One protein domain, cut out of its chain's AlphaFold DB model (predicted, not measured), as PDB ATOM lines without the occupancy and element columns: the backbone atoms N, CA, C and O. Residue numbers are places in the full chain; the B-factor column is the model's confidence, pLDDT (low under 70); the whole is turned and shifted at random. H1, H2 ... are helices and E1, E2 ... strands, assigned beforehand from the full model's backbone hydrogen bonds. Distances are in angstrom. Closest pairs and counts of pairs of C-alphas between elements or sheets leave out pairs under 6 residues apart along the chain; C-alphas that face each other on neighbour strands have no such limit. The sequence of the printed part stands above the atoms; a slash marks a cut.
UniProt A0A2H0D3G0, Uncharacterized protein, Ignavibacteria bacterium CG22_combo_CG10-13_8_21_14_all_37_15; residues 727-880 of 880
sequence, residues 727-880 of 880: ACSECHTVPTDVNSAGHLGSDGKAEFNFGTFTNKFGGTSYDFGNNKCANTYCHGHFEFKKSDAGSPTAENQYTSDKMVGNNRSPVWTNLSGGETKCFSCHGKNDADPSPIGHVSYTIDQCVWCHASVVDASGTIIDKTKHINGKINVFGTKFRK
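What this domain is: This is residues 727 to 880 of the 880 residues of an uncharacterized protein of Ignavibacteria bacterium CG22_combo_CG10-13_8_21_14_all_37_15 (UniProt A0A2H0D3G0). Little regular structure: a rod of mostly loops with two small antiparallel sheets, E1-E2 and E3-E4, and four short helices. Residues 736 to 741 stick out near one end. The named elements hold only 28 of the 154 printed residues, and the class is mixed, helices and strands. It is only just loose, close to compact: C-alpha radius of gyration 18.2 A, spans 63 by 29 by 29 A.

Where its parts are: E1, residues 765 to 767, begins at (35.967, -2.449, -17.919). Then come E2, 772 to 774, E3, 783 to 785, H1, 792 to 795, E4, 802 to 804, H2, 822 to 825, H3, 847 to 850, and H4, 863 to 866, ending at (23.815, -18.505, -28.109).

How they stand to each other: In hairpin E1-E2, N 767 and O 772 are within hydrogen-bond range at 2.8 A, as are N 803 and O 784 across E3-E4. No helix touches another; each is too short for an O i to N i+4 pair.

The domain as a whole: The printed part has no cut; its links from E4 onward are long; pLDDT is under 70 at 746, 817 and 875 to 880.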
ATOM      1  N   ALA A 727      20.398  -8.997 -17.174       89.75
ATOM      2  CA  ALA A 727      20.086  -8.415 -15.874       89.75
ATOM      3  C   ALA A 727      20.922  -7.145 -15.644       89.75
ATOM      4  O   ALA A 727      22.085  -7.088 -16.033       89.75
ATOM      5  N   CYS A 728      20.377  -6.146 -14.949       89.94
ATOM      6  CA  CYS A 728      21.101  -4.906 -14.637       89.94
ATOM      7  C   CYS A 728      22.399  -5.163 -13.841       89.94
ATOM      8  O   CYS A 728      23.418  -4.510 -14.071       89.94
ATOM      9  N   SER A 729      22.375  -6.179 -12.968       92.12
ATOM     10  CA  SER A 729      23.514  -6.626 -12.156       92.12
ATOM     11  C   SER A 729      24.694  -7.160 -12.968       92.12
ATOM     12  O   SER A 729      25.758  -7.402 -12.412       92.12
ATOM     13  N   GLU A 730      24.523  -7.374 -14.273       93.00
ATOM     14  CA  GLU A 730      25.622  -7.755 -15.154       93.00
ATOM     15  C   GLU A 730      26.547  -6.591 -15.507       93.00
ATOM     16  O   GLU A 730      27.680  -6.828 -15.928       93.00
ATOM     17  N   CYS A 731      26.097  -5.351 -15.306       91.50
ATOM     18  CA  CYS A 731      26.861  -4.149 -15.624       91.50
ATOM     19  C   CYS A 731      27.307  -3.413 -14.359       91.50
ATOM     20  O   CYS A 731      28.483  -3.085 -14.203       91.50
ATOM     21  N   HIS A 732      26.369  -3.129 -13.460       92.31
ATOM     22  CA  HIS A 732      26.609  -2.277 -12.303       92.31
ATOM     23  C   HIS A 732      25.857  -2.785 -11.075       92.31
ATOM     24  O   HIS A 732      24.912  -3.573 -11.174       92.31
ATOM     25  N   THR A 733      26.267  -2.314  -9.901       91.19
ATOM     26  CA  THR A 733      25.548  -2.595  -8.658       91.19
ATOM     27  C   THR A 733      24.149  -1.987  -8.743       91.19
ATOM     28  O   THR A 733      23.993  -0.805  -9.054       91.19
ATOM     29  N   VAL A 734      23.120  -2.800  -8.499       89.31
ATOM     30  CA  VAL A 734      21.724  -2.348  -8.463       89.31
ATOM     31  C   VAL A 734      21.354  -2.101  -7.001       89.31
ATOM     32  O   VAL A 734      21.353  -3.059  -6.223       89.31
ATOM     33  N   PRO A 735      21.070  -0.854  -6.599       88.31
ATOM     34  CA  PRO A 735      20.692  -0.546  -5.226       88.31
ATOM     35  C   PRO A 735      19.328  -1.154  -4.888       88.31
ATOM     36  O   PRO A 735      18.441  -1.245  -5.738       88.31
ATOM     37  N   THR A 736      19.148  -1.559  -3.632       86.44
ATOM     38  CA  THR A 736      17.866  -2.086  -3.139       86.44
ATOM     39  C   THR A 736      16.885  -0.977  -2.771       86.44
ATOM     40  O   THR A 736      15.674  -1.195  -2.786       86.44
ATOM     41  N   ASP A 737      17.399   0.206  -2.435       85.88
ATOM     42  CA  ASP A 737      16.631   1.380  -2.036       85.88
ATOM     43  C   ASP A 737      17.409   2.681  -2.306       85.88
ATOM     44  O   ASP A 737      18.617   2.672  -2.536       85.88
ATOM     45  N   VAL A 738      16.713   3.819  -2.236       85.25
ATOM     46  CA  VAL A 738      17.281   5.148  -2.524       85.25
ATOM     47  C   VAL A 738      18.419   5.552  -1.576       85.25
ATOM     48  O   VAL A 738      19.249   6.370  -1.948       85.25
ATOM     49  N   ASN A 739      18.510   5.002  -0.366       83.44
ATOM     50  CA  ASN A 739      19.578   5.338   0.581       83.44
ATOM     51  C   ASN A 739      20.671   4.261   0.644       83.44
ATOM     52  O   ASN A 739      21.548   4.336   1.509       83.44
ATOM     53  N   SER A 740      20.633   3.268  -0.252       88.00
ATOM     54  CA  SER A 740      21.688   2.266  -0.378       88.00
ATOM     55  C   SER A 740      23.052   2.951  -0.534       88.00
ATOM     56  O   SER A 740      23.204   3.901  -1.304       88.00
ATOM     57  N   ALA A 741      24.052   2.475   0.210       83.94
ATOM     58  CA  ALA A 741      25.392   3.055   0.187       83.94
ATOM     59  C   ALA A 741      25.958   3.071  -1.244       83.94
ATOM     60  O   ALA A 741      25.895   2.067  -1.949       83.94
ATOM     61  N   GLY A 742      26.499   4.216  -1.666       80.69
ATOM     62  CA  GLY A 742      26.977   4.445  -3.034       80.69
ATOM     63  C   GLY A 742      25.924   5.040  -3.973       80.69
ATOM     64  O   GLY A 742      26.269   5.893  -4.773       80.69
ATOM     65  N   HIS A 743      24.630   4.733  -3.807       87.19
ATOM     66  CA  HIS A 743      23.612   5.132  -4.789       87.19
ATOM     67  C   HIS A 743      23.486   6.652  -5.001       87.19
ATOM     68  O   HIS A 743      23.458   7.118  -6.138       87.19
ATOM     69  N   LEU A 744      23.415   7.438  -3.919       82.94
ATOM     70  CA  LEU A 744      23.327   8.908  -3.972       82.94
ATOM     71  C   LEU A 744      24.719   9.561  -3.930       82.94
ATOM     72  O   LEU A 744      24.980  10.453  -3.120       82.94
ATOM     73  N   GLY A 745      25.637   9.077  -4.767       70.56
ATOM     74  CA  GLY A 745      26.985   9.625  -4.908       70.56
ATOM     75  C   GLY A 745      27.010  11.046  -5.489       70.56
ATOM     76  O   GLY A 745      26.099  11.485  -6.193       70.56
ATOM     77  N   SER A 746      28.087  11.788  -5.214       66.31
ATOM     78  CA  SER A 746      28.247  13.181  -5.661       66.31
ATOM     79  C   SER A 746      28.588  13.337  -7.146       66.31
ATOM     80  O   SER A 746      28.517  14.448  -7.670       66.31
ATOM     81  N   ASP A 747      29.003  12.267  -7.828       77.25
ATOM     82  CA  ASP A 747      29.432  12.306  -9.231       77.25
ATOM     83  C   ASP A 747      28.329  11.909 -10.230       77.25
ATOM     84  O   ASP A 747      28.512  12.102 -11.435       77.25
ATOM     85  N   GLY A 748      27.182  11.415  -9.742       76.81
ATOM     86  CA  GLY A 748      26.020  11.045 -10.553       76.81
ATOM     87  C   GLY A 748      26.264   9.862 -11.495       76.81
ATOM     88  O   GLY A 748      25.594   9.765 -12.527       76.81
ATOM     89  N   LYS A 749      27.242   9.004 -11.184       84.75
ATOM     90  CA  LYS A 749      27.625   7.843 -11.996       84.75
ATOM     91  C   LYS A 749      27.216   6.546 -11.308       84.75
ATOM     92  O   LYS A 749      27.164   6.479 -10.092       84.75
ATOM     93  N   ALA A 750      26.943   5.513 -12.102       86.62
ATOM     94  CA  ALA A 750      26.670   4.181 -11.575       86.62
ATOM     95  C   ALA A 750      27.970   3.456 -11.187       86.62
ATOM     96  O   ALA A 750      28.963   3.499 -11.924       86.62
ATOM     97  N   GLU A 751      27.942   2.722 -10.076       87.94
ATOM     98  CA  GLU A 751      29.040   1.871  -9.622       87.94
ATOM     99  C   GLU A 751      29.131   0.596 -10.470       87.94
ATOM    100  O   GLU A 751      28.428  -0.391 -10.228       87.94
ATOM    101  N   PHE A 752      30.025   0.594 -11.462       89.19
ATOM    102  CA  PHE A 752      30.282  -0.590 -12.283       89.19
ATOM    103  C   PHE A 752      30.881  -1.728 -11.452       89.19
ATOM    104  O   PHE A 752      31.962  -1.615 -10.876       89.19
ATOM    105  N   ASN A 753      30.173  -2.851 -11.453       90.94
ATOM    106  CA  ASN A 753      30.595  -4.122 -10.896       90.94
ATOM    107  C   ASN A 753      30.079  -5.193 -11.853       90.94
ATOM    108  O   ASN A 753      28.926  -5.614 -11.771       90.94
ATOM    109  N   PHE A 754      30.910  -5.537 -12.832       94.12
ATOM    110  CA  PHE A 754      30.503  -6.424 -13.909       94.12
ATOM    111  C   PHE A 754      30.244  -7.834 -13.386       94.12
ATOM    112  O   PHE A 754      31.095  -8.439 -12.726       94.12
ATOM    113  N   GLY A 755      29.067  -8.358 -13.718       93.94
ATOM    114  CA  GLY A 755      28.638  -9.683 -13.300       93.94
ATOM    115  C   GLY A 755      29.473 -10.796 -13.928       93.94
ATOM    116  O   GLY A 755      30.244 -10.604 -14.873       93.94
ATOM    117  N   THR A 756      29.319 -12.003 -13.381       92.50
ATOM    118  CA  THR A 756      30.091 -13.183 -13.815       92.50
ATOM    119  C   THR A 756      29.884 -13.532 -15.283       92.50
ATOM    120  O   THR A 756      30.764 -14.129 -15.902       92.50
ATOM    121  N   PHE A 757      28.733 -13.173 -15.847       89.44
ATOM    122  CA  PHE A 757      28.418 -13.472 -17.228       89.44
ATOM    123  C   PHE A 757      29.111 -12.487 -18.171       89.44
ATOM    124  O   PHE A 757      29.817 -12.912 -19.087       89.44
ATOM    125  N   THR A 758      29.008 -11.186 -17.898       92.00
ATOM    126  CA  THR A 758      29.698 -10.148 -18.681       92.00
ATOM    127  C   THR A 758      31.224 -10.246 -18.561       92.00
ATOM    128  O   THR A 758      31.924 -10.114 -19.568       92.00
ATOM    129  N   ASN A 759      31.727 -10.556 -17.360       94.12
ATOM    130  CA  ASN A 759      33.153 -10.667 -17.027       94.12
ATOM    131  C   ASN A 759      33.689 -12.110 -17.065       94.12
ATOM    132  O   ASN A 759      34.698 -12.421 -16.432       94.12
ATOM    133  N   LYS A 760      33.033 -13.017 -17.803       91.75
ATOM    134  CA  LYS A 760      33.352 -14.458 -17.818       91.75
ATOM    135  C   LYS A 760      34.833 -14.780 -18.070       91.75
ATOM    136  O   LYS A 760      35.340 -15.753 -17.518       91.75
ATOM    137  N   PHE A 761      35.508 -13.984 -18.898       91.56
ATOM    138  CA  PHE A 761      36.922 -14.159 -19.256       91.56
ATOM    139  C   PHE A 761      37.860 -13.138 -18.590       91.56
ATOM    140  O   PHE A 761      39.056 -13.128 -18.869       91.56
ATOM    141  N   GLY A 762      37.340 -12.340 -17.655       92.88
ATOM    142  CA  GLY A 762      38.101 -11.353 -16.899       92.88
ATOM    143  C   GLY A 762      38.393 -10.063 -17.669       92.88
ATOM    144  O   GLY A 762      38.248  -9.970 -18.884       92.88
ATOM    145  N   GLY A 763      38.831  -9.041 -16.930       92.44
ATOM    146  CA  GLY A 763      39.321  -7.786 -17.500       92.44
ATOM    147  C   GLY A 763      38.250  -6.845 -18.057       92.44
ATOM    148  O   GLY A 763      38.628  -5.835 -18.656       92.44
ATOM    149  N   THR A 764      36.955  -7.137 -17.876       96.12
ATOM    150  CA  THR A 764      35.876  -6.242 -18.318       96.12
ATOM    151  C   THR A 764      35.981  -4.885 -17.633       96.12
ATOM    152  O   THR A 764      36.132  -4.796 -16.415       96.12
ATOM    153  N   SER A 765      35.871  -3.818 -18.420       95.12
ATOM    154  CA  SER A 765      35.967  -2.449 -17.919       95.12
ATOM    155  C   SER A 765      35.077  -1.484 -18.694       95.12
ATOM    156  O   SER A 765      34.823  -1.682 -19.886       95.12
ATOM    157  N   TYR A 766      34.685  -0.398 -18.027       94.62
ATOM    158  CA  TYR A 766      34.040   0.760 -18.638       94.62
ATOM    159  C   TYR A 766      34.938   1.992 -18.533       94.62
ATOM    160  O   TYR A 766      35.378   2.355 -17.442       94.62
ATOM    161  N   ASP A 767      35.187   2.652 -19.660       93.38
ATOM    162  CA  ASP A 767      35.867   3.941 -19.720       93.38
ATOM    163  C   ASP A 767      34.833   5.071 -19.776       93.38
ATOM    164  O   ASP A 767      34.217   5.318 -20.816       93.38
ATOM    165  N   PHE A 768      34.682   5.783 -18.659       91.00
ATOM    166  CA  PHE A 768      33.794   6.942 -18.542       91.00
ATOM    167  C   PHE A 768      34.203   8.136 -19.415       91.00
ATOM    168  O   PHE A 768      33.348   8.956 -19.741       91.00
ATOM    169  N   GLY A 769      35.483   8.277 -19.770       91.25
ATOM    170  CA  GLY A 769      35.961   9.396 -20.584       91.25
ATOM    171  C   GLY A 769      35.534   9.271 -22.044       91.25
ATOM    172  O   GLY A 769      35.160  10.260 -22.672       91.25
ATOM    173  N   ASN A 770      35.540   8.044 -22.567       92.75
ATOM    174  CA  ASN A 770      35.196   7.749 -23.961       92.75
ATOM    175  C   ASN A 770      33.848   7.030 -24.132       92.75
ATOM    176  O   ASN A 770      33.451   6.739 -25.262       92.75
ATOM    177  N   ASN A 771      33.151   6.729 -23.033       93.12
ATOM    178  CA  ASN A 771      31.941   5.905 -22.987       93.12
ATOM    179  C   ASN A 771      32.136   4.540 -23.666       93.12
ATOM    180  O   ASN A 771      31.288   4.108 -24.448       93.12
ATOM    181  N   LYS A 772      33.272   3.876 -23.422       93.31
ATOM    182  CA  LYS A 772      33.632   2.612 -24.083       93.31
ATOM    183  C   LYS A 772      33.612   1.433 -23.125       93.31
ATOM    184  O   LYS A 772      34.197   1.499 -22.048       93.31
ATOM    185  N   CYS A 773      33.019   0.331 -23.565       93.25
ATOM    186  CA  CYS A 773      33.175  -0.965 -22.911       93.25
ATOM    187  C   CYS A 773      34.391  -1.687 -23.498       93.25
ATOM    188  O   CYS A 773      34.670  -1.561 -24.693       93.25
ATOM    189  N   ALA A 774      35.106  -2.463 -22.691       94.81
ATOM    190  CA  ALA A 774      36.208  -3.302 -23.157       94.81
ATOM    191  C   ALA A 774      36.173  -4.680 -22.492       94.81
ATOM    192  O   ALA A 774      35.592  -4.842 -21.416       94.81
ATOM    193  N   ASN A 775      36.803  -5.659 -23.152       94.75
ATOM    194  CA  ASN A 775      36.983  -7.030 -22.665       94.75
ATOM    195  C   ASN A 775      35.677  -7.664 -22.162       94.75
ATOM    196  O   ASN A 775      35.620  -8.282 -21.103       94.75
ATOM    197  N   THR A 776      34.591  -7.440 -22.900       92.88
ATOM    198  CA  THR A 776      33.244  -7.872 -22.526       92.88
ATOM    199  C   THR A 776      32.909  -9.179 -23.237       92.88
ATOM    200  O   THR A 776      32.986  -9.243 -24.467       92.88
ATOM    201  N   TYR A 777      32.502 -10.216 -22.498       92.00
ATOM    202  CA  TYR A 777      32.216 -11.535 -23.080       92.00
ATOM    203  C   TYR A 777      31.185 -11.461 -24.222       92.00
ATOM    204  O   TYR A 777      31.430 -11.956 -25.324       92.00
ATOM    205  N   CYS A 778      30.077 -10.754 -23.988       88.50
ATOM    206  CA  CYS A 778      28.984 -10.582 -24.948       88.50
ATOM    207  C   CYS A 778      29.406  -9.878 -26.251       88.50
ATOM    208  O   CYS A 778      28.770 -10.092 -27.278       88.50
ATOM    209  N   HIS A 779      30.483  -9.084 -26.223       90.50
ATOM    210  CA  HIS A 779      31.038  -8.371 -27.382       90.50
ATOM    211  C   HIS A 779      32.318  -9.031 -27.923       90.50
ATOM    212  O   HIS A 779      33.162  -8.388 -28.546       90.50
ATOM    213  N   GLY A 780      32.466 -10.341 -27.706       91.31
ATOM    214  CA  GLY A 780      33.508 -11.147 -28.340       91.31
ATOM    215  C   GLY A 780      34.803 -11.280 -27.540       91.31
ATOM    216  O   GLY A 780      35.801 -11.724 -28.104       91.31
ATOM    217  N   HIS A 781      34.825 -10.919 -26.252       94.31
ATOM    218  CA  HIS A 781      35.948 -11.245 -25.367       94.31
ATOM    219  C   HIS A 781      35.807 -12.671 -24.824       94.31
ATOM    220  O   HIS A 781      35.409 -12.884 -23.679       94.31
ATOM    221  N   PHE A 782      36.068 -13.663 -25.672       93.12
ATOM    222  CA  PHE A 782      36.081 -15.065 -25.269       93.12
ATOM    223  C   PHE A 782      37.293 -15.804 -25.808       93.12
ATOM    224  O   PHE A 782      37.822 -15.474 -26.870       93.12
ATOM    225  N   GLU A 783      37.679 -16.841 -25.073       92.94
ATOM    226  CA  GLU A 783      38.728 -17.780 -25.440       92.94
ATOM    227  C   GLU A 783      38.285 -19.200 -25.074       92.94
ATOM    228  O   GLU A 783      38.101 -19.518 -23.902       92.94
ATOM    229  N   PHE A 784      38.137 -20.070 -26.067       91.94
ATOM    230  CA  PHE A 784      37.871 -21.492 -25.854       91.94
ATOM    231  C   PHE A 784      39.075 -22.298 -26.319       91.94
ATOM    232  O   PHE A 784      39.510 -22.144 -27.459       91.94
ATOM    233  N   LYS A 785      39.650 -23.129 -25.449       93.38
ATOM    234  CA  LYS A 785      40.863 -23.884 -25.775       93.38
ATOM    235  C   LYS A 785      40.513 -25.190 -26.470       93.38
ATOM    236  O   LYS A 785      39.541 -25.854 -26.116       93.38
ATOM    237  N   LYS A 786      41.372 -25.602 -27.402       92.62
ATOM    238  CA  LYS A 786      41.269 -26.895 -28.084       92.62
ATOM    239  C   LYS A 786      41.286 -28.059 -27.090       92.62
ATOM    240  O   LYS A 786      40.514 -28.996 -27.248       92.62
ATOM    241  N   SER A 787      42.093 -27.955 -26.030       91.00
ATOM    242  CA  SER A 787      42.162 -28.939 -24.938       91.00
ATOM    243  C   SER A 787      40.825 -29.187 -24.235       91.00
ATOM    244  O   SER A 787      40.640 -30.238 -23.630       91.00
ATOM    245  N   ASP A 788      39.896 -28.232 -24.317       88.94
ATOM    246  CA  ASP A 788      38.628 -28.255 -23.590       88.94
ATOM    247  C   ASP A 788      37.465 -28.718 -24.492       88.94
ATOM    248  O   ASP A 788      36.316 -28.773 -24.054       88.94
ATOM    249  N   ALA A 789      37.741 -29.064 -25.757       82.44
ATOM    250  CA  ALA A 789      36.730 -29.408 -26.758       82.44
ATOM    251  C   ALA A 789      36.008 -30.742 -26.481       82.44
ATOM    252  O   ALA A 789      34.953 -31.008 -27.061       82.44
ATOM    253  N   GLY A 790      36.553 -31.587 -25.599       77.44
ATOM    254  CA  GLY A 790      35.881 -32.770 -25.051       77.44
ATOM    255  C   GLY A 790      35.637 -33.923 -26.036       77.44
ATOM    256  O   GLY A 790      35.081 -34.944 -25.637       77.44
ATOM    257  N   SER A 791      36.034 -33.795 -27.307       81.31
ATOM    258  CA  SER A 791      36.021 -34.892 -28.280       81.31
ATOM    259  C   SER A 791      36.977 -34.638 -29.454       81.31
ATOM    260  O   SER A 791      37.097 -33.489 -29.890       81.31
ATOM    261  N   PRO A 792      37.545 -35.694 -30.068       80.94
ATOM    262  CA  PRO A 792      38.373 -35.555 -31.269       80.94
ATOM    263  C   PRO A 792      37.651 -34.853 -32.432       80.94
ATOM    264  O   PRO A 792      38.245 -34.068 -33.165       80.94
ATOM    265  N   THR A 793      36.343 -35.085 -32.593       79.50
ATOM    266  CA  THR A 793      35.535 -34.444 -33.645       79.50
ATOM    267  C   THR A 793      35.425 -32.933 -33.446       79.50
ATOM    268  O   THR A 793      35.479 -32.185 -34.424       79.50
ATOM    269  N   ALA A 794      35.289 -32.484 -32.195       81.06
ATOM    270  CA  ALA A 794      35.268 -31.066 -31.852       81.06
ATOM    271  C   ALA A 794      36.670 -30.445 -31.948       81.06
ATOM    272  O   ALA A 794      36.807 -29.354 -32.491       81.06
ATOM    273  N   GLU A 795      37.719 -31.153 -31.513       86.75
ATOM    274  CA  GLU A 795      39.116 -30.717 -31.653       86.75
ATOM    275  C   GLU A 795      39.526 -30.492 -33.115       86.75
ATOM    276  O   GLU A 795      40.281 -29.565 -33.407       86.75
ATOM    277  N   ASN A 796      39.002 -31.296 -34.044       90.19
ATOM    278  CA  ASN A 796      39.261 -31.151 -35.480       90.19
ATOM    279  C   ASN A 796      38.688 -29.859 -36.083       90.19
ATOM    280  O   ASN A 796      39.075 -29.489 -37.188       90.19
ATOM    281  N   GLN A 797      37.797 -29.163 -35.371       91.88
ATOM    282  CA  GLN A 797      37.275 -27.866 -35.810       91.88
ATOM    283  C   GLN A 797      38.200 -26.699 -35.435       91.88
ATOM    284  O   GLN A 797      37.980 -25.575 -35.880       91.88
ATOM    285  N   TYR A 798      39.244 -26.948 -34.638       93.62
ATOM    286  CA  TYR A 798      40.223 -25.945 -34.234       93.62
ATOM    287  C   TYR A 798      41.389 -25.881 -35.226       93.62
ATOM    288  O   TYR A 798      42.111 -26.863 -35.415       93.62
ATOM    289  N   THR A 799      41.626 -24.697 -35.794       94.94
ATOM    290  CA  THR A 799      42.792 -24.385 -36.641       94.94
ATOM    291  C   THR A 799      43.983 -23.835 -35.843       94.94
ATOM    292  O   THR A 799      45.071 -23.679 -36.391       94.94
ATOM    293  N   SER A 800      43.799 -23.590 -34.542       93.50
ATOM    294  CA  SER A 800      44.820 -23.162 -33.572       93.50
ATOM    295  C   SER A 800      44.554 -23.766 -32.187       93.50
ATOM    296  O   SER A 800      43.520 -24.389 -31.968       93.50
ATOM    297  N   ASP A 801      45.445 -23.549 -31.214       95.19
ATOM    298  CA  ASP A 801      45.285 -24.073 -29.840       95.19
ATOM    299  C   ASP A 801      44.050 -23.528 -29.100       95.19
ATOM    300  O   ASP A 801      43.653 -24.044 -28.052       95.19
ATOM    301  N   LYS A 802      43.426 -22.480 -29.640       93.94
ATOM    302  CA  LYS A 802      42.230 -21.836 -29.105       93.94
ATOM    303  C   LYS A 802      41.399 -21.171 -30.198       93.94
ATOM    304  O   LYS A 802      41.942 -20.797 -31.237       93.94
ATOM    305  N   MET A 803      40.115 -20.987 -29.913       93.25
ATOM    306  CA  MET A 803      39.185 -20.125 -30.636       93.25
ATOM    307  C   MET A 803      38.949 -18.840 -29.846       93.25
ATOM    308  O   MET A 803      38.690 -18.899 -28.643       93.25
ATOM    309  N   VAL A 804      38.999 -17.692 -30.519       94.06
ATOM    310  CA  VAL A 804      38.775 -16.372 -29.916       94.06
ATOM    311  C   VAL A 804      37.769 -15.544 -30.713       94.06
ATOM    312  O   VAL A 804      37.583 -15.738 -31.919       94.06
ATOM    313  N   GLY A 805      37.097 -14.625 -30.023       93.62
ATOM    314  CA  GLY A 805      36.217 -13.637 -30.644       93.62
ATOM    315  C   GLY A 805      36.962 -12.376 -31.086       93.62
ATOM    316  O   GLY A 805      38.176 -12.257 -30.927       93.62
ATOM    317  N   ASN A 806      36.219 -11.406 -31.621       91.75
ATOM    318  CA  ASN A 806      36.784 -10.139 -32.109       91.75
ATOM    319  C   ASN A 806      37.079  -9.103 -31.012       91.75
ATOM    320  O   ASN A 806      37.588  -8.031 -31.332       91.75
ATOM    321  N   ASN A 807      36.754  -9.400 -29.746       91.88
ATOM    322  CA  ASN A 807      36.930  -8.518 -28.583       91.88
ATOM    323  C   ASN A 807      36.602  -7.044 -28.882       91.88
ATOM    324  O   ASN A 807      37.439  -6.146 -28.742       91.88
ATOM    325  N   ARG A 808      35.387  -6.800 -29.369       90.00
ATOM    326  CA  ARG A 808      34.971  -5.470 -29.792       90.00
ATOM    327  C   ARG A 808      34.830  -4.562 -28.574       90.00
ATOM    328  O   ARG A 808      34.343  -4.974 -27.524       90.00
ATOM    329  N   SER A 809      35.242  -3.306 -28.737       90.44
ATOM    330  CA  SER A 809      35.119  -2.260 -27.720       90.44
ATOM    331  C   SER A 809      34.035  -1.257 -28.138       90.44
ATOM    332  O   SER A 809      34.351  -0.226 -28.749       90.44
ATOM    333  N   PRO A 810      32.745  -1.583 -27.921       91.44
ATOM    334  CA  PRO A 810      31.644  -0.738 -28.355       91.44
ATOM    335  C   PRO A 810      31.594   0.570 -27.560       91.44
ATOM    336  O   PRO A 810      31.949   0.630 -26.379       91.44
ATOM    337  N   VAL A 811      31.112   1.622 -28.223       92.94
ATOM    338  CA  VAL A 811      30.791   2.905 -27.586       92.94
ATOM    339  C   VAL A 811      29.347   2.841 -27.097       92.94
ATOM    340  O   VAL A 811      28.426   2.689 -27.897       92.94
ATOM    341  N   TRP A 812      29.147   2.995 -25.792       92.06
ATOM    342  CA  TRP A 812      27.864   2.871 -25.094       92.06
ATOM    343  C   TRP A 812      26.754   3.775 -25.643       92.06
ATOM    344  O   TRP A 812      25.580   3.415 -25.609       92.06
ATOM    345  N   THR A 813      27.121   4.939 -26.172       93.19
ATOM    346  CA  THR A 813      26.191   5.934 -26.721       93.19
ATOM    347  C   THR A 813      25.963   5.804 -28.229       93.19
ATOM    348  O   THR A 813      25.210   6.584 -28.811       93.19
ATOM    349  N   ASN A 814      26.603   4.836 -28.895       90.25
ATOM    350  CA  ASN A 814      26.493   4.644 -30.339       90.25
ATOM    351  C   ASN A 814      25.768   3.333 -30.675       90.25
ATOM    352  O   ASN A 814      26.331   2.246 -30.585       90.25
ATOM    353  N   LEU A 815      24.526   3.455 -31.147       85.38
ATOM    354  CA  LEU A 815      23.648   2.331 -31.485       85.38
ATOM    355  C   LEU A 815      23.527   2.071 -32.996       85.38
ATOM    356  O   LEU A 815      22.520   1.523 -33.439       85.38
ATOM    357  N   SER A 816      24.527   2.447 -33.798       71.62
ATOM    358  CA  SER A 816      24.504   2.421 -35.278       71.62
ATOM    359  C   SER A 816      24.400   1.030 -35.951       71.62
ATOM    360  O   SER A 816      24.706   0.876 -37.130       71.62
ATOM    361  N   GLY A 817      23.905   0.006 -35.248       61.84
ATOM    362  CA  GLY A 817      23.349  -1.217 -35.845       61.84
ATOM    363  C   GLY A 817      24.353  -2.297 -36.260       61.84
ATOM    364  O   GLY A 817      23.944  -3.349 -36.739       61.84
ATOM    365  N   GLY A 818      25.655  -2.081 -36.056       71.81
ATOM    366  CA  GLY A 818      26.704  -3.049 -36.407       71.81
ATOM    367  C   GLY A 818      27.085  -4.044 -35.305       71.81
ATOM    368  O   GLY A 818      27.900  -4.924 -35.567       71.81
ATOM    369  N   GLU A 819      26.553  -3.893 -34.089       76.31
ATOM    370  CA  GLU A 819      26.901  -4.698 -32.899       76.31
ATOM    371  C   GLU A 819      26.078  -5.994 -32.770       76.31
ATOM    372  O   GLU A 819      26.293  -6.781 -31.859       76.31
ATOM    373  N   THR A 820      25.098  -6.217 -33.651       75.50
ATOM    374  CA  THR A 820      24.216  -7.401 -33.613       75.50
ATOM    375  C   THR A 820      24.523  -8.420 -34.704       75.50
ATOM    376  O   THR A 820      23.922  -9.497 -34.724       75.50
ATOM    377  N   LYS A 821      25.437  -8.093 -35.625       85.50
ATOM    378  CA  LYS A 821      25.887  -9.003 -36.682       85.50
ATOM    379  C   LYS A 821      26.818 -10.063 -36.103       85.50
ATOM    380  O   LYS A 821      27.584  -9.760 -35.196       85.50
ATOM    381  N   CYS A 822      26.820 -11.260 -36.677       86.62
ATOM    382  CA  CYS A 822      27.679 -12.370 -36.253       86.62
ATOM    383  C   CYS A 822      29.155 -11.945 -36.068       86.62
ATOM    384  O   CYS A 822      29.679 -11.992 -34.954       86.62
ATOM    385  N   PHE A 823      29.760 -11.351 -37.109       86.75
ATOM    386  CA  PHE A 823      31.145 -10.838 -37.095       86.75
ATOM    387  C   PHE A 823      31.435  -9.747 -36.067       86.75
ATOM    388  O   PHE A 823      32.598  -9.463 -35.798       86.75
ATOM    389  N   SER A 824      30.425  -9.129 -35.454       87.81
ATOM    390  CA  SER A 824      30.687  -8.180 -34.371       87.81
ATOM    391  C   SER A 824      31.303  -8.860 -33.146       87.81
ATOM    392  O   SER A 824      32.139  -8.247 -32.485       87.81
ATOM    393  N   CYS A 825      30.976 -10.138 -32.912       90.00
ATOM    394  CA  CYS A 825      31.504 -10.938 -31.807       90.00
ATOM    395  C   CYS A 825      32.372 -12.110 -32.295       90.00
ATOM    396  O   CYS A 825      33.389 -12.408 -31.667       90.00
ATOM    397  N   HIS A 826      31.998 -12.758 -33.405       90.69
ATOM    398  CA  HIS A 826      32.643 -13.954 -33.962       90.69
ATOM    399  C   HIS A 826      32.745 -13.882 -35.492       90.69
ATOM    400  O   HIS A 826      31.743 -13.614 -36.136       90.69
ATOM    401  N   GLY A 827      33.892 -14.168 -36.113       82.50
ATOM    402  CA  GLY A 827      34.003 -14.131 -37.583       82.50
ATOM    403  C   GLY A 827      34.885 -13.030 -38.126       82.50
ATOM    404  O   GLY A 827      35.042 -11.984 -37.510       82.50
ATOM    405  N   LYS A 828      35.437 -13.230 -39.321       76.12
ATOM    406  CA  LYS A 828      36.227 -12.188 -39.998       76.12
ATOM    407  C   LYS A 828      35.338 -11.178 -40.728       76.12
ATOM    408  O   LYS A 828      35.738 -10.030 -40.896       76.12
ATOM    409  N   ASN A 829      34.168 -11.607 -41.203       84.88
ATOM    410  CA  ASN A 829      33.214 -10.798 -41.969       84.88
ATOM    411  C   ASN A 829      31.834 -11.492 -42.038       84.88
ATOM    412  O   ASN A 829      31.658 -12.576 -41.494       84.88
ATOM    413  N   ASP A 830      30.857 -10.871 -42.710       82.44
ATOM    414  CA  ASP A 830      29.492 -11.414 -42.866       82.44
ATOM    415  C   ASP A 830      29.438 -12.763 -43.621       82.44
ATOM    416  O   ASP A 830      28.509 -13.538 -43.404       82.44
ATOM    417  N   ALA A 831      30.407 -13.062 -44.497       83.88
ATOM    418  CA  ALA A 831      30.433 -14.301 -45.282       83.88
ATOM    419  C   ALA A 831      31.062 -15.486 -44.524       83.88
ATOM    420  O   ALA A 831      30.692 -16.630 -44.778       83.88
ATOM    421  N   ASP A 832      31.981 -15.208 -43.594       88.94
ATOM    422  CA  ASP A 832      32.593 -16.186 -42.690       88.94
ATOM    423  C   ASP A 832      32.463 -15.709 -41.232       88.94
ATOM    424  O   ASP A 832      33.353 -15.017 -40.707       88.94
ATOM    425  N   PRO A 833      31.350 -16.069 -40.567       88.50
ATOM    426  CA  PRO A 833      31.130 -15.765 -39.164       88.50
ATOM    427  C   PRO A 833      31.945 -16.675 -38.223       88.50
ATOM    428  O   PRO A 833      31.779 -16.595 -37.014       88.50
ATOM    429  N   SER A 834      32.821 -17.564 -38.693       91.19
ATOM    430  CA  SER A 834      33.495 -18.521 -37.798       91.19
ATOM    431  C   SER A 834      34.449 -17.814 -36.817       91.19
ATOM    432  O   SER A 834      35.241 -16.974 -37.248       91.19
ATOM    433  N   PRO A 835      34.441 -18.132 -35.505       92.94
ATOM    434  CA  PRO A 835      35.413 -17.574 -34.561       92.94
ATOM    435  C   PRO A 835      36.858 -17.708 -35.057       92.94
ATOM    436  O   PRO A 835      37.207 -18.668 -35.748       92.94
ATOM    437  N   ILE A 836      37.731 -16.771 -34.684       91.88
ATOM    438  CA  ILE A 836      39.146 -16.837 -35.063       91.88
ATOM    439  C   ILE A 836      39.742 -18.097 -34.428       91.88
ATOM    440  O   ILE A 836      39.660 -18.257 -33.216       91.88
ATOM    441  N   GLY A 837      40.327 -18.990 -35.232       91.81
ATOM    442  CA  GLY A 837      40.818 -20.294 -34.770       91.81
ATOM    443  C   GLY A 837      39.833 -21.454 -34.963       91.81
ATOM    444  O   GLY A 837      40.156 -22.585 -34.610       91.81
ATOM    445  N   HIS A 838      38.654 -21.197 -35.539       92.88
ATOM    446  CA  HIS A 838      37.742 -22.214 -36.068       92.88
ATOM    447  C   HIS A 838      38.035 -22.458 -37.558       92.88
ATOM    448  O   HIS A 838      38.587 -21.594 -38.245       92.88
ATOM    449  N   VAL A 839      37.702 -23.640 -38.076       92.06
ATOM    450  CA  VAL A 839      37.666 -23.884 -39.530       92.06
ATOM    451  C   VAL A 839      36.611 -22.983 -40.193       92.06
ATOM    452  O   VAL A 839      35.553 -22.744 -39.623       92.06
ATOM    453  N   SER A 840      36.873 -22.441 -41.377       91.88
ATOM    454  CA  SER A 840      35.935 -21.496 -42.001       91.88
ATOM    455  C   SER A 840      34.684 -22.195 -42.545       91.88
ATOM    456  O   SER A 840      34.793 -23.163 -43.297       91.88
ATOM    457  N   TYR A 841      33.513 -21.650 -42.216       90.44
ATOM    458  CA  TYR A 841      32.200 -22.062 -42.713       90.44
ATOM    459  C   TYR A 841      31.359 -20.840 -43.092       90.44
ATOM    460  O   TYR A 841      31.494 -19.770 -42.496       90.44
ATOM    461  N   THR A 842      30.456 -21.004 -44.059       90.31
ATOM    462  CA  THR A 842      29.429 -19.999 -44.360       90.31
ATOM    463  C   THR A 842      28.272 -20.087 -43.359       90.31
ATOM    464  O   THR A 842      28.087 -21.099 -42.679       90.31
ATOM    465  N   ILE A 843      27.485 -19.014 -43.235       87.00
ATOM    466  CA  ILE A 843      26.428 -18.893 -42.211       87.00
ATOM    467  C   ILE A 843      25.394 -20.038 -42.244       87.00
ATOM    468  O   ILE A 843      24.944 -20.501 -41.196       87.00
ATOM    469  N   ASP A 844      25.057 -20.543 -43.429       88.94
ATOM    470  CA  ASP A 844      24.110 -21.641 -43.654       88.94
ATOM    471  C   ASP A 844      24.656 -23.016 -43.232       88.94
ATOM    472  O   ASP A 844      23.890 -23.956 -43.019       88.94
ATOM    473  N   GLN A 845      25.973 -23.133 -43.051       90.88
ATOM    474  CA  GLN A 845      26.650 -24.370 -42.654       90.88
ATOM    475  C   GLN A 845      26.773 -24.507 -41.132       90.88
ATOM    476  O   GLN A 845      26.954 -25.615 -40.623       90.88
ATOM    477  N   CYS A 846      26.611 -23.414 -40.372       89.00
ATOM    478  CA  CYS A 846      26.698 -23.438 -38.910       89.00
ATOM    479  C   CYS A 846      25.685 -24.408 -38.282       89.00
ATOM    480  O   CYS A 846      26.001 -25.071 -37.291       89.00
ATOM    481  N   VAL A 847      24.496 -24.550 -38.885       91.31
ATOM    482  CA  VAL A 847      23.434 -25.465 -38.431       91.31
ATOM    483  C   VAL A 847      23.898 -26.922 -38.359       91.31
ATOM    484  O   VAL A 847      23.401 -27.666 -37.521       91.31
ATOM    485  N   TRP A 848      24.875 -27.353 -39.168       89.88
ATOM    486  CA  TRP A 848      25.324 -28.752 -39.184       89.88
ATOM    487  C   TRP A 848      25.898 -29.205 -37.841       89.88
ATOM    488  O   TRP A 848      25.695 -30.348 -37.435       89.88
ATOM    489  N   CYS A 849      26.573 -28.298 -37.132       87.88
ATOM    490  CA  CYS A 849      27.113 -28.563 -35.801       87.88
ATOM    491  C   CYS A 849      26.312 -27.842 -34.711       87.88
ATOM    492  O   CYS A 849      26.079 -28.412 -33.651       87.88
ATOM    493  N   HIS A 850      25.821 -26.631 -34.961       90.25
ATOM    494  CA  HIS A 850      25.137 -25.788 -33.976       90.25
ATOM    495  C   HIS A 850      23.606 -25.809 -34.110       90.25
ATOM    496  O   HIS A 850      22.941 -24.852 -33.717       90.25
ATOM    497  N   ALA A 851      23.030 -26.919 -34.593       91.44
ATOM    498  CA  ALA A 851      21.591 -27.088 -34.853       91.44
ATOM    499  C   ALA A 851      20.665 -26.786 -33.663       91.44
ATOM    500  O   ALA A 851      19.463 -26.635 -33.838       91.44
ATOM    501  N   SER A 852      21.197 -26.774 -32.437       90.06
ATOM    502  CA  SER A 852      20.424 -26.442 -31.234       90.06
ATOM    503  C   SER A 852      20.368 -24.943 -30.927       90.06
ATOM    504  O   SER A 852      19.653 -24.562 -30.005       90.06
ATOM    505  N   VAL A 853      21.128 -24.121 -31.660       91.00
ATOM    506  CA  VAL A 853      21.297 -22.675 -31.443       91.00
ATOM    507  C   VAL A 853      20.877 -21.877 -32.670       91.00
ATOM    508  O   VAL A 853      20.197 -20.866 -32.515       91.00
ATOM    509  N   VAL A 854      21.259 -22.328 -33.867       90.75
ATOM    510  CA  VAL A 854      21.062 -21.617 -35.138       90.75
ATOM    511  C   VAL A 854      20.423 -22.535 -36.181       90.75
ATOM    512  O   VAL A 854      20.700 -23.735 -36.189       90.75
ATOM    513  N   ASP A 855      19.568 -21.989 -37.047       90.69
ATOM    514  CA  ASP A 855      19.004 -22.707 -38.197       90.69
ATOM    515  C   ASP A 855      19.820 -22.516 -39.492       90.69
ATOM    516  O   ASP A 855      20.833 -21.819 -39.522       90.69
ATOM    517  N   ALA A 856      19.372 -23.139 -40.588       89.31
ATOM    518  CA  ALA A 856      20.039 -23.081 -41.893       89.31
ATOM    519  C   ALA A 856      20.054 -21.680 -42.540       89.31
ATOM    520  O   ALA A 856      20.753 -21.475 -43.526       89.31
ATOM    521  N   SER A 857      19.286 -20.720 -42.013       88.50
ATOM    522  CA  SER A 857      19.300 -19.321 -42.459       88.50
ATOM    523  C   SER A 857      20.260 -18.443 -41.649       88.50
ATOM    524  O   SER A 857      20.393 -17.257 -41.943       88.50
ATOM    525  N   GLY A 858      20.917 -18.998 -40.624       85.69
ATOM    526  CA  GLY A 858      21.711 -18.214 -39.681       85.69
ATOM    527  C   GLY A 858      20.888 -17.548 -38.578       85.69
ATOM    528  O   GLY A 858      21.416 -16.708 -37.849       85.69
ATOM    529  N   THR A 859      19.604 -17.895 -38.434       90.00
ATOM    530  CA  THR A 859      18.741 -17.316 -37.399       90.00
ATOM    531  C   THR A 859      18.937 -18.050 -36.078       90.00
ATOM    532  O   THR A 859      18.904 -19.280 -36.026       90.00
ATOM    533  N   ILE A 860      19.108 -17.300 -34.986       90.00
ATOM    534  CA  ILE A 860      19.219 -17.861 -33.636       90.00
ATOM    535  C   ILE A 860      17.847 -18.368 -33.175       90.00
ATOM    536  O   ILE A 860      16.960 -17.584 -32.830       90.00
ATOM    537  N   ILE A 861      17.684 -19.690 -33.145       91.62
ATOM    538  CA  ILE A 861      16.441 -20.370 -32.753       91.62
ATOM    539  C   ILE A 861      16.343 -20.615 -31.243       91.62
ATOM    540  O   ILE A 861      15.240 -20.684 -30.707       91.62
ATOM    541  N   ASP A 862      17.479 -20.695 -30.542       90.12
ATOM    542  CA  ASP A 862      17.528 -20.798 -29.081       90.12
ATOM    543  C   ASP A 862      18.512 -19.781 -28.495       90.12
ATOM    544  O   ASP A 862      19.716 -20.011 -28.343       90.12
ATOM    545  N   LYS A 863      17.963 -18.624 -28.125       88.31
ATOM    546  CA  LYS A 863      18.724 -17.501 -27.562       88.31
ATOM    547  C   LYS A 863      19.373 -17.849 -26.225       88.31
ATOM    548  O   LYS A 863      20.412 -17.280 -25.899       88.31
ATOM    549  N   THR A 864      18.797 -18.791 -25.471       88.12
ATOM    550  CA  THR A 864      19.339 -19.211 -24.170       88.12
ATOM    551  C   THR A 864      20.643 -19.991 -24.310       88.12
ATOM    552  O   THR A 864      21.371 -20.139 -23.332       88.12
ATOM    553  N   LYS A 865      20.972 -20.451 -25.526       89.25
ATOM    554  CA  LYS A 865      22.212 -21.167 -25.836       89.25
ATOM    555  C   LYS A 865      23.245 -20.347 -26.608       89.25
ATOM    556  O   LYS A 865      24.404 -20.735 -26.619       89.25
ATOM    557  N   HIS A 866      22.881 -19.229 -27.236       88.62
ATOM    558  CA  HIS A 866      23.815 -18.505 -28.109       88.62
ATOM    559  C   HIS A 866      24.975 -17.851 -27.348       88.62
ATOM    560  O   HIS A 866      26.135 -18.068 -27.677       88.62
ATOM    561  N   ILE A 867      24.667 -17.103 -26.288       87.44
ATOM    562  CA  ILE A 867      25.672 -16.406 -25.479       87.44
ATOM    563  C   ILE A 867      25.851 -17.058 -24.109       87.44
ATOM    564  O   ILE A 867      26.210 -16.381 -23.173       87.44
ATOM    565  N   ASN A 868      25.606 -18.358 -23.928       86.50
ATOM    566  CA  ASN A 868      25.588 -18.981 -22.590       86.50
ATOM    567  C   ASN A 868      26.972 -19.318 -21.997       86.50
ATOM    568  O   ASN A 868      27.073 -20.026 -20.991       86.50
ATOM    569  N   GLY A 869      28.058 -18.855 -22.618       86.50
ATOM    570  CA  GLY A 869      29.413 -19.152 -22.167       86.50
ATOM    571  C   GLY A 869      29.904 -20.561 -22.493       86.50
ATOM    572  O   GLY A 869      30.894 -20.983 -21.895       86.50
ATOM    573  N   LYS A 870      29.222 -21.298 -23.376       85.44
ATOM    574  CA  LYS A 870      29.596 -22.653 -23.802       85.44
ATOM    575  C   LYS A 870      29.486 -22.789 -25.318       85.44
ATOM    576  O   LYS A 870      28.649 -22.152 -25.950       85.44
ATOM    577  N   ILE A 871      30.299 -23.675 -25.888       86.56
ATOM    578  CA  ILE A 871      30.159 -24.096 -27.281       86.56
ATOM    579  C   ILE A 871      29.078 -25.184 -27.330       86.56
ATOM    580  O   ILE A 871      29.298 -26.311 -26.894       86.56
ATOM    581  N   ASN A 872      27.892 -24.842 -27.836       85.94
ATOM    582  CA  ASN A 872      26.780 -25.785 -27.962       85.94
ATOM    583  C   ASN A 872      26.826 -26.433 -29.349       85.94
ATOM    584  O   ASN A 872      26.393 -25.832 -30.334       85.94
ATOM    585  N   VAL A 873      27.367 -27.646 -29.424       82.50
ATOM    586  CA  VAL A 873      27.450 -28.454 -30.650       82.50
ATOM    587  C   VAL A 873      26.641 -29.736 -30.511       82.50
ATOM    588  O   VAL A 873      26.461 -30.241 -29.408       82.50
ATOM    589  N   PHE A 874      26.181 -30.249 -31.649       72.12
ATOM    590  CA  PHE A 874      25.503 -31.522 -31.842       72.12
ATOM    591  C   PHE A 874      24.291 -31.689 -30.928       72.12
ATOM    592  O   PHE A 874      24.372 -32.242 -29.832       72.12
ATOM    593  N   GLY A 875      23.133 -31.218 -31.409       49.59
ATOM    594  CA  GLY A 875      21.852 -31.516 -30.774       49.59
ATOM    595  C   GLY A 875      21.784 -33.007 -30.451       49.59
ATOM    596  O   GLY A 875      22.136 -33.836 -31.286       49.59
ATOM    597  N   THR A 876      21.404 -33.353 -29.223       34.44
ATOM    598  CA  THR A 876      21.238 -34.733 -28.758       34.44
ATOM    599  C   THR A 876      20.312 -35.508 -29.699       34.44
ATOM    600  O   THR A 876      19.096 -35.478 -29.517       34.44
ATOM    601  N   LYS A 877      20.900 -36.129 -30.731       30.30
ATOM    602  CA  LYS A 877      20.454 -37.238 -31.593       30.30
ATOM    603  C   LYS A 877      21.252 -37.197 -32.903       30.30
ATOM    604  O   LYS A 877      20.750 -36.775 -33.939       30.30
ATOM    605  N   PHE A 878      22.461 -37.749 -32.884       29.25
ATOM    606  CA  PHE A 878      22.964 -38.404 -34.088       29.25
ATOM    607  C   PHE A 878      22.175 -39.705 -34.260       29.25
ATOM    608  O   PHE A 878      22.408 -40.679 -33.544       29.25
ATOM    609  N   ARG A 879      21.203 -39.725 -35.177       26.48
ATOM    610  CA  ARG A 879      20.851 -40.986 -35.836       26.48
ATOM    611  C   ARG A 879      21.963 -41.259 -36.846       26.48
ATOM    612  O   ARG A 879      22.226 -40.407 -37.689       26.48
ATOM    613  N   LYS A 880      22.631 -42.403 -36.684       30.55
ATOM    614  CA  LYS A 880      23.313 -43.068 -37.797       30.55
ATOM    615  C   LYS A 880      22.312 -43.377 -38.900       30.55
ATOM    616  O   LYS A 880      21.143 -43.670 -38.541       30.55
TER     617      LYS A 880